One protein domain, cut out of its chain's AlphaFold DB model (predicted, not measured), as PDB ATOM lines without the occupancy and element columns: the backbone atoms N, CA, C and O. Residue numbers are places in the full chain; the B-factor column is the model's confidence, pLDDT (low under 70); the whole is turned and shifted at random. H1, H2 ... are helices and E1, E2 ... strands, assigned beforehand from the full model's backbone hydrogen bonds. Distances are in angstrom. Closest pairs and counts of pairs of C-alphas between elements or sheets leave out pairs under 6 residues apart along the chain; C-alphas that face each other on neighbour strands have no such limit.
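Overview. This is residues 112 to 182 of the 182 residues of an uncharacterized protein of mine drainage metagenome (UniProt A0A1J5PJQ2). A two-stranded hairpin, E1 and E2, reaches along the longest axis, with its connecting loop at one end and H3 beyond the other. H1 and H2, crosswise to each other, sit to one side of the strands, H1 near E2 with residues 115 to 118. The printed part has 71 residues, with three named helices and two named strands in the order H1, H2, E1, E2, H3; the class is mixed, helices and strands, and the sheet E1 - E2 is antiparallel. It is only just compact, close to loose, with a radius of gyration of the C-alphas of 13.1 A and spans of 41 by 29 by 17 A.

Along the chain. H1, residues 115 to 126, begins with C-alpha 115 at (137.226, 162.815, 68.214) and is 16.4 A long. H2 is residues 132 to 141, 14.0 A. E1 is residues 145 to 151, 14.8 A, and E2 is residues 161 to 165, 13.4 A. H3, residues 167 to 176, 14.0 A, ends with C-alpha 176 at (137.194, 175.924, 87.783).

Arrangement. H1 touches H2 with residues 115 to 119 alone, about perpendicular at 81 degrees; their closest C-alphas, of Met 115 and Gln 136, are 6.8 A apart. The closest C-alphas of H1 and E2, of Met 115 and Tyr 163, are 7.3 A apart. Residues 113 to 114 pair antiparallel with residues 162 to 163 of E2. In the hairpin E1 and E2, N 146 and O 164 are within hydrogen-bond range at 2.8 A. H3 touches no helix. In H1, H2 and H3 every O i to N i+4 pair is within hydrogen-bond range.

Size, cuts and confidence. The C-alphas farthest apart, of Ala 156 and Glu 176, are 41.5 A apart. The printed part has no cut and no long link. Mean pLDDT of the printed part is 86.7; residues 154 to 157 and 179 to 182 are under 70.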
ATOM      1  N   GLU A 112     126.627 161.358  71.425       91.00
ATOM      2  CA  GLU A 112     127.814 160.586  71.090       91.00
ATOM      3  C   GLU A 112     128.449 161.151  69.828       91.00
ATOM      4  O   GLU A 112     127.764 161.425  68.843       91.00
ATOM      5  N   PHE A 113     129.765 161.302  69.854       92.19
ATOM      6  CA  PHE A 113     130.542 161.858  68.757       92.19
ATOM      7  C   PHE A 113     131.916 161.209  68.677       92.19
ATOM      8  O   PHE A 113     132.392 160.547  69.595       92.19
ATOM      9  N   THR A 114     132.589 161.422  67.559       93.88
ATOM     10  CA  THR A 114     133.963 160.991  67.333       93.88
ATOM     11  C   THR A 114     134.937 162.135  67.626       93.88
ATOM     12  O   THR A 114     134.607 163.313  67.484       93.88
ATOM     13  N   MET A 115     136.178 161.804  67.995       94.50
ATOM     14  CA  MET A 115     137.226 162.815  68.214       94.50
ATOM     15  C   MET A 115     137.444 163.743  66.996       94.50
ATOM     16  O   MET A 115     137.604 164.944  67.202       94.50
ATOM     17  N   PRO A 116     137.401 163.262  65.732       94.31
ATOM     18  CA  PRO A 116     137.461 164.143  64.565       94.31
ATOM     19  C   PRO A 116     136.275 165.108  64.432       94.31
ATOM     20  O   PRO A 116     136.467 166.217  63.944       94.31
ATOM     21  N   GLU A 117     135.061 164.721  64.837       93.69
ATOM     22  CA  GLU A 117     133.906 165.635  64.831       93.69
ATOM     23  C   GLU A 117     134.093 166.747  65.864       93.69
ATOM     24  O   GLU A 117     133.914 167.919  65.539       93.69
ATOM     25  N   LEU A 118     134.559 166.398  67.067       93.94
ATOM     26  CA  LEU A 118     134.901 167.385  68.089       93.94
ATOM     27  C   LEU A 118     136.037 168.312  67.627       93.94
ATOM     28  O   LEU A 118     135.974 169.518  67.842       93.94
ATOM     29  N   GLN A 119     137.052 167.772  66.946       94.56
ATOM     30  CA  GLN A 119     138.126 168.576  66.359       94.56
ATOM     31  C   GLN A 119     137.576 169.575  65.340       94.56
ATOM     32  O   GLN A 119     137.918 170.750  65.411       94.56
ATOM     33  N   LYS A 120     136.709 169.134  64.419       94.12
ATOM     34  CA  LYS A 120     136.098 170.016  63.413       94.12
ATOM     35  C   LYS A 120     135.311 171.158  64.049       94.12
ATOM     36  O   LYS A 120     135.406 172.277  63.560       94.12
ATOM     37  N   LEU A 121     134.587 170.892  65.137       92.38
ATOM     38  CA  LEU A 121     133.894 171.936  65.890       92.38
ATOM     39  C   LEU A 121     134.880 172.998  66.404       92.38
ATOM     40  O   LEU A 121     134.673 174.189  66.187       92.38
ATOM     41  N   TYR A 122     135.969 172.574  67.048       93.00
ATOM     42  CA  TYR A 122     136.979 173.495  67.581       93.00
ATOM     43  C   TYR A 122     137.706 174.262  66.470       93.00
ATOM     44  O   TYR A 122     137.925 175.463  66.605       93.00
ATOM     45  N   GLU A 123     138.051 173.599  65.365       94.06
ATOM     46  CA  GLU A 123     138.651 174.245  64.190       94.06
ATOM     47  C   GLU A 123     137.728 175.307  63.585       94.06
ATOM     48  O   GLU A 123     138.211 176.372  63.211       94.06
ATOM     49  N   ALA A 124     136.418 175.040  63.519       92.12
ATOM     50  CA  ALA A 124     135.435 175.980  62.986       92.12
ATOM     51  C   ALA A 124     135.308 177.237  63.857       92.12
ATOM     52  O   ALA A 124     135.273 178.346  63.335       92.12
ATOM     53  N   ILE A 125     135.294 177.090  65.187       91.38
ATOM     54  CA  ILE A 125     135.219 178.247  66.090       91.38
ATOM     55  C   ILE A 125     136.535 179.042  66.072       91.38
ATOM     56  O   ILE A 125     136.525 180.274  66.018       91.38
ATOM     57  N   LEU A 126     137.677 178.349  66.118       91.75
ATOM     58  CA  LEU A 126     139.007 178.970  66.157       91.75
ATOM     59  C   LEU A 126     139.480 179.501  64.800       91.75
ATOM     60  O   LEU A 126     140.486 180.206  64.771       91.75
ATOM     61  N   ASP A 127     138.791 179.143  63.718       92.56
ATOM     62  CA  ASP A 127     139.149 179.473  62.337       92.56
ATOM     63  C   ASP A 127     140.604 179.105  61.989       92.56
ATOM     64  O   ASP A 127     141.380 179.872  61.422       92.56
ATOM     65  N   LYS A 128     141.022 177.905  62.414       93.88
ATOM     66  CA  LYS A 128     142.359 177.363  62.131       93.88
ATOM     67  C   LYS A 128     142.380 175.848  62.210       93.88
ATOM     68  O   LYS A 128     141.599 175.238  62.937       93.88
ATOM     69  N   LYS A 129     143.342 175.233  61.524       95.62
ATOM     70  CA  LYS A 129     143.602 173.794  61.635       95.62
ATOM     71  C   LYS A 129     144.339 173.448  62.919       95.62
ATOM     72  O   LYS A 129     145.251 174.158  63.339       95.62
ATOM     73  N   LEU A 130     143.945 172.333  63.526       94.75
ATOM     74  CA  LEU A 130     144.559 171.801  64.734       94.75
ATOM     75  C   LEU A 130     145.311 170.513  64.407       94.75
ATOM     76  O   LEU A 130     144.851 169.671  63.633       94.75
ATOM     77  N   ASP A 131     146.474 170.324  65.029       96.62
ATOM     78  CA  ASP A 131     147.155 169.037  64.941       96.62
ATOM     79  C   ASP A 131     146.325 167.960  65.655       96.62
ATOM     80  O   ASP A 131     146.013 168.068  66.845       96.62
ATOM     81  N   ARG A 132     146.009 166.888  64.925       94.94
ATOM     82  CA  ARG A 132     145.133 165.812  65.399       94.94
ATOM     83  C   ARG A 132     145.656 165.150  66.676       94.94
ATOM     84  O   ARG A 132     144.872 164.837  67.568       94.94
ATOM     85  N   ARG A 133     146.969 164.895  66.766       94.69
ATOM     86  CA  ARG A 133     147.562 164.171  67.905       94.69
ATOM     87  C   ARG A 133     147.550 165.039  69.158       94.69
ATOM     88  O   ARG A 133     147.162 164.566  70.224       94.69
ATOM     89  N   ASN A 134     147.935 166.304  69.022       94.38
ATOM     90  CA  ASN A 134     147.922 167.269  70.113       94.38
ATOM     91  C   ASN A 134     146.505 167.556  70.601       94.38
ATOM     92  O   ASN A 134     146.282 167.539  71.811       94.38
ATOM     93  N   PHE A 135     145.553 167.747  69.685       93.62
ATOM     94  CA  PHE A 135     144.148 167.948  70.030       93.62
ATOM     95  C   PHE A 135     143.598 166.765  70.831       93.62
ATOM     96  O   PHE A 135     143.123 166.941  71.951       93.62
ATOM     97  N   GLN A 136     143.750 165.542  70.310       94.00
ATOM     98  CA  GLN A 136     143.272 164.340  70.988       94.00
ATOM     99  C   GLN A 136     143.916 164.164  72.370       94.00
ATOM    100  O   GLN A 136     143.217 163.884  73.342       94.00
ATOM    101  N   ARG A 137     145.240 164.344  72.474       93.94
ATOM    102  CA  ARG A 137     145.959 164.243  73.751       93.94
ATOM    103  C   ARG A 137     145.418 165.236  74.781       93.94
ATOM    104  O   ARG A 137     145.230 164.856  75.931       93.94
ATOM    105  N   ARG A 138     145.155 166.481  74.373       90.62
ATOM    106  CA  ARG A 138     144.617 167.531  75.252       90.62
ATOM    107  C   ARG A 138     143.191 167.238  75.693       90.62
ATOM    108  O   ARG A 138     142.935 167.211  76.890       90.62
ATOM    109  N   MET A 139     142.300 166.934  74.750       91.88
ATOM    110  CA  MET A 139     140.892 166.662  75.058       91.88
ATOM    111  C   MET A 139     140.716 165.479  76.013       91.88
ATOM    112  O   MET A 139     139.883 165.536  76.913       91.88
ATOM    113  N   LEU A 140     141.525 164.427  75.855       93.38
ATOM    114  CA  LEU A 140     141.542 163.308  76.799       93.38
ATOM    115  C   LEU A 140     142.174 163.698  78.144       93.38
ATOM    116  O   LEU A 140     141.690 163.271  79.187       93.38
ATOM    117  N   GLY A 141     143.219 164.530  78.125       91.69
ATOM    118  CA  GLY A 141     143.890 165.029  79.327       91.69
ATOM    119  C   GLY A 141     142.999 165.886  80.231       91.69
ATOM    120  O   GLY A 141     143.195 165.879  81.442       91.69
ATOM    121  N   PHE A 142     141.988 166.565  79.677       89.81
ATOM    122  CA  PHE A 142     141.011 167.316  80.471       89.81
ATOM    123  C   PHE A 142     140.084 166.425  81.309       89.81
ATOM    124  O   PHE A 142     139.448 166.922  82.234       89.81
ATOM    125  N   GLY A 143     139.974 165.127  80.997       91.94
ATOM    126  CA  GLY A 143     139.133 164.196  81.759       91.94
ATOM    127  C   GLY A 143     137.626 164.450  81.642       91.94
ATOM    128  O   GLY A 143     136.854 163.916  82.433       91.94
ATOM    129  N   ILE A 144     137.190 165.252  80.664       92.81
ATOM    130  CA  ILE A 144     135.773 165.596  80.439       92.81
ATOM    131  C   ILE A 144     135.061 164.645  79.464       92.81
ATOM    132  O   ILE A 144     133.916 164.894  79.096       92.81
ATOM    133  N   LEU A 145     135.744 163.603  78.980       95.12
ATOM    134  CA  LEU A 145     135.235 162.684  77.962       95.12
ATOM    135  C   LEU A 145     135.218 161.246  78.479       95.12
ATOM    136  O   LEU A 145     136.235 160.742  78.952       95.12
ATOM    137  N   THR A 146     134.101 160.561  78.256       95.50
ATOM    138  CA  THR A 146     133.953 159.118  78.454       95.50
ATOM    139  C   THR A 146     133.991 158.430  77.099       95.50
ATOM    140  O   THR A 146     133.223 158.775  76.199       95.50
ATOM    141  N   ARG A 147     134.890 157.457  76.930       94.75
ATOM    142  CA  ARG A 147     134.960 156.633  75.715       94.75
ATOM    143  C   ARG A 147     133.920 155.515  75.801       94.75
ATOM    144  O   ARG A 147     133.872 154.825  76.812       94.75
ATOM    145  N   SER A 148     133.148 155.319  74.737       91.12
ATOM    146  CA  SER A 148     132.253 154.167  74.593       91.12
ATOM    147  C   SER A 148     133.039 152.898  74.252       91.12
ATOM    148  O   SER A 148     134.046 152.955  73.534       91.12
ATOM    149  N   ASP A 149     132.568 151.755  74.745       83.50
ATOM    150  CA  ASP A 149     133.128 150.439  74.419       83.50
ATOM    151  C   ASP A 149     132.770 150.005  72.990       83.50
ATOM    152  O   ASP A 149     133.522 149.264  72.353       83.50
ATOM    153  N   GLU A 150     131.659 150.517  72.451       80.44
ATOM    154  CA  GLU A 150     131.252 150.267  71.072       80.44
ATOM    155  C   GLU A 150     131.832 151.339  70.129       80.44
ATOM    156  O   GLU A 150     131.576 152.537  70.300       80.44
ATOM    157  N   PRO A 151     132.604 150.954  69.097       75.62
ATOM    158  CA  PRO A 151     132.997 151.888  68.052       75.62
ATOM    159  C   PRO A 151     131.791 152.222  67.162       75.62
ATOM    160  O   PRO A 151     130.810 151.476  67.103       75.62
ATOM    161  N   ARG A 152     131.865 153.334  66.421       78.69
ATOM    162  CA  ARG A 152     130.765 153.765  65.545       78.69
ATOM    163  C   ARG A 152     130.397 152.665  64.540       78.69
ATOM    164  O   ARG A 152     131.226 152.263  63.726       78.69
ATOM    165  N   LYS A 153     129.152 152.183  64.576       72.94
ATOM    166  CA  LYS A 153     128.664 151.153  63.644       72.94
ATOM    167  C   LYS A 153     128.510 151.751  62.238       72.94
ATOM    168  O   LYS A 153     127.895 152.801  62.084       72.94
ATOM    169  N   GLY A 154     129.049 151.061  61.227       61.59
ATOM    170  CA  GLY A 154     128.925 151.424  59.808       61.59
ATOM    171  C   GLY A 154     130.131 152.184  59.241       61.59
ATOM    172  O   GLY A 154     130.316 153.370  59.499       61.59
ATOM    173  N   GLY A 155     130.937 151.491  58.429       57.50
ATOM    174  CA  GLY A 155     132.054 152.050  57.658       57.50
ATOM    175  C   GLY A 155     133.042 150.967  57.205       57.50
ATOM    176  O   GLY A 155     133.292 150.018  57.940       57.50
ATOM    177  N   ALA A 156     133.618 151.103  56.005       57.06
ATOM    178  CA  ALA A 156     134.558 150.132  55.413       57.06
ATOM    179  C   ALA A 156     135.975 150.141  56.043       57.06
ATOM    180  O   ALA A 156     136.848 149.374  55.644       57.06
ATOM    181  N   HIS A 157     136.218 150.999  57.038       60.88
ATOM    182  CA  HIS A 157     137.504 151.167  57.722       60.88
ATOM    183  C   HIS A 157     137.349 151.020  59.238       60.88
ATOM    184  O   HIS A 157     136.233 151.055  59.752       60.88
ATOM    185  N   LYS A 158     138.476 150.882  59.963       70.12
ATOM    186  CA  LYS A 158     138.506 150.776  61.432       70.12
ATOM    187  C   LYS A 158     137.664 151.895  62.050       70.12
ATOM    188  O   LYS A 158     138.048 153.063  61.999       70.12
ATOM    189  N   ALA A 159     136.515 151.515  62.598       75.38
ATOM    190  CA  ALA A 159     135.533 152.456  63.094       75.38
ATOM    191  C   ALA A 159     136.130 153.318  64.223       75.38
ATOM    192  O   ALA A 159     136.787 152.779  65.122       75.38
ATOM    193  N   PRO A 160     135.947 154.650  64.183       84.25
ATOM    194  CA  PRO A 160     136.418 155.520  65.250       84.25
ATOM    195  C   PRO A 160     135.687 155.200  66.558       84.25
ATOM    196  O   PRO A 160     134.509 154.829  66.556       84.25
ATOM    197  N   TYR A 161     136.383 155.386  67.680       91.25
ATOM    198  CA  TYR A 161     135.748 155.355  68.993       91.25
ATOM    199  C   TYR A 161     134.707 156.467  69.106       91.25
ATOM    200  O   TYR A 161     134.928 157.587  68.624       91.25
ATOM    201  N   LEU A 162     133.603 156.146  69.772       94.00
ATOM    202  CA  LEU A 162     132.621 157.123  70.209       94.00
ATOM    203  C   LEU A 162     132.987 157.644  71.598       94.00
ATOM    204  O   LEU A 162     133.557 156.933  72.429       94.00
ATOM    205  N   TYR A 163     132.653 158.904  71.822       95.00
ATOM    206  CA  TYR A 163     132.839 159.620  73.068       95.00
ATOM    207  C   TYR A 163     131.543 160.328  73.439       95.00
ATOM    208  O   TYR A 163     130.780 160.738  72.567       95.00
ATOM    209  N   SER A 164     131.332 160.504  74.736       94.69
ATOM    210  CA  SER A 164     130.331 161.404  75.302       94.69
ATOM    211  C   SER A 164     130.988 162.284  76.363       94.69
ATOM    212  O   SER A 164     132.080 161.976  76.849       94.69
ATOM    213  N   PHE A 165     130.361 163.407  76.703       93.81
ATOM    214  CA  PHE A 165     130.857 164.255  77.783       93.81
ATOM    215  C   PHE A 165     130.546 163.631  79.149       93.81
ATOM    216  O   PHE A 165     129.401 163.268  79.424       93.81
ATOM    217  N   ASP A 166     131.554 163.548  80.018       94.06
ATOM    218  CA  ASP A 166     131.359 163.297  81.447       94.06
ATOM    219  C   ASP A 166     130.824 164.585  82.079       94.06
ATOM    220  O   ASP A 166     131.587 165.509  82.357       94.06
ATOM    221  N   LEU A 167     129.505 164.663  82.275       91.00
ATOM    222  CA  LEU A 167     128.844 165.878  82.762       91.00
ATOM    223  C   LEU A 167     129.362 166.331  84.123       91.00
ATOM    224  O   LEU A 167     129.468 167.530  84.360       91.00
ATOM    225  N   LYS A 168     129.743 165.395  84.995       91.88
ATOM    226  CA  LYS A 168     130.252 165.732  86.322       91.88
ATOM    227  C   LYS A 168     131.584 166.470  86.208       91.88
ATOM    228  O   LYS A 168     131.754 167.531  86.806       91.88
ATOM    229  N   ASN A 169     132.516 165.932  85.421       91.19
ATOM    230  CA  ASN A 169     133.816 166.572  85.213       91.19
ATOM    231  C   ASN A 169     133.697 167.826  84.337       91.19
ATOM    232  O   ASN A 169     134.423 168.795  84.551       91.19
ATOM    233  N   TYR A 170     132.765 167.836  83.383       90.25
ATOM    234  CA  TYR A 170     132.481 168.985  82.528       90.25
ATOM    235  C   TYR A 170     131.970 170.179  83.343       90.25
ATOM    236  O   TYR A 170     132.495 171.281  83.210       90.25
ATOM    237  N   GLU A 171     130.986 169.973  84.221       88.56
ATOM    238  CA  GLU A 171     130.441 171.022  85.090       88.56
ATOM    239  C   GLU A 171     131.472 171.540  86.098       88.56
ATOM    240  O   GLU A 171     131.514 172.741  86.373       88.56
ATOM    241  N   ALA A 172     132.330 170.662  86.626       88.75
ATOM    242  CA  ALA A 172     133.453 171.077  87.462       88.75
ATOM    243  C   ALA A 172     134.430 171.968  86.674       88.75
ATOM    244  O   ALA A 172     134.769 173.064  87.120       88.75
ATOM    245  N   ALA A 173     134.803 171.557  85.459       87.75
ATOM    246  CA  ALA A 173     135.686 172.324  84.585       87.75
ATOM    247  C   ALA A 173     135.059 173.638  84.076       87.75
ATOM    248  O   ALA A 173     135.788 174.588  83.808       87.75
ATOM    249  N   LEU A 174     133.728 173.752  83.978       84.00
ATOM    250  CA  LEU A 174     133.064 175.035  83.700       84.00
ATOM    251  C   LEU A 174     133.271 176.053  84.830       84.00
ATOM    252  O   LEU A 174     133.424 177.243  84.555       84.00
ATOM    253  N   LYS A 175     133.267 175.592  86.087       84.12
ATOM    254  CA  LYS A 175     133.430 176.446  87.274       84.12
ATOM    255  C   LYS A 175     134.891 176.788  87.550       84.12
ATOM    256  O   LYS A 175     135.191 177.921  87.908       84.12
ATOM    257  N   GLU A 176     135.779 175.811  87.403       85.00
ATOM    258  CA  GLU A 176     137.194 175.924  87.783       85.00
ATOM    259  C   GLU A 176     138.116 176.279  86.604       85.00
ATOM    260  O   GLU A 176     139.254 176.695  86.810       85.00
ATOM    261  N   GLY A 177     137.631 176.123  85.369       80.81
ATOM    262  CA  GLY A 177     138.448 176.137  84.161       80.81
ATOM    263  C   GLY A 177     139.200 174.819  83.933       80.81
ATOM    264  O   GLY A 177     139.227 173.911  84.769       80.81
ATOM    265  N   PHE A 178     139.832 174.692  82.768       77.81
ATOM    266  CA  PHE A 178     140.717 173.572  82.471       77.81
ATOM    267  C   PHE A 178     141.996 173.642  83.301       77.81
ATOM    268  O   PHE A 178     142.713 174.645  83.298       77.81
ATOM    269  N   LYS A 179     142.359 172.519  83.925       67.12
ATOM    270  CA  LYS A 179     143.683 172.355  84.527       67.12
ATOM    271  C   LYS A 179     144.736 172.332  83.412       67.12
ATOM    272  O   LYS A 179     144.862 171.336  82.708       67.12
ATOM    273  N   GLY A 180     145.481 173.430  83.260       60.19
ATOM    274  CA  GLY A 180     146.668 173.504  82.399       60.19
ATOM    275  C   GLY A 180     146.578 174.393  81.156       60.19
ATOM    276  O   GLY A 180     147.591 174.501  80.473       60.19
ATOM    277  N   GLY A 181     145.439 175.047  80.886       57.97
ATOM    278  CA  GLY A 181     145.275 175.942  79.729       57.97
ATOM    279  C   GLY A 181     145.554 175.280  78.368       57.97
ATOM    280  O   GLY A 181     145.880 174.094  78.275       57.97
ATOM    281  N   TRP A 182     145.388 176.039  77.289       55.94
ATOM    282  CA  TRP A 182     145.843 175.645  75.952       55.94
ATOM    283  C   TRP A 182     147.262 176.136  75.678       55.94
ATOM    284  O   TRP A 182     147.657 177.189  76.202       55.94
TER     285      TRP A 182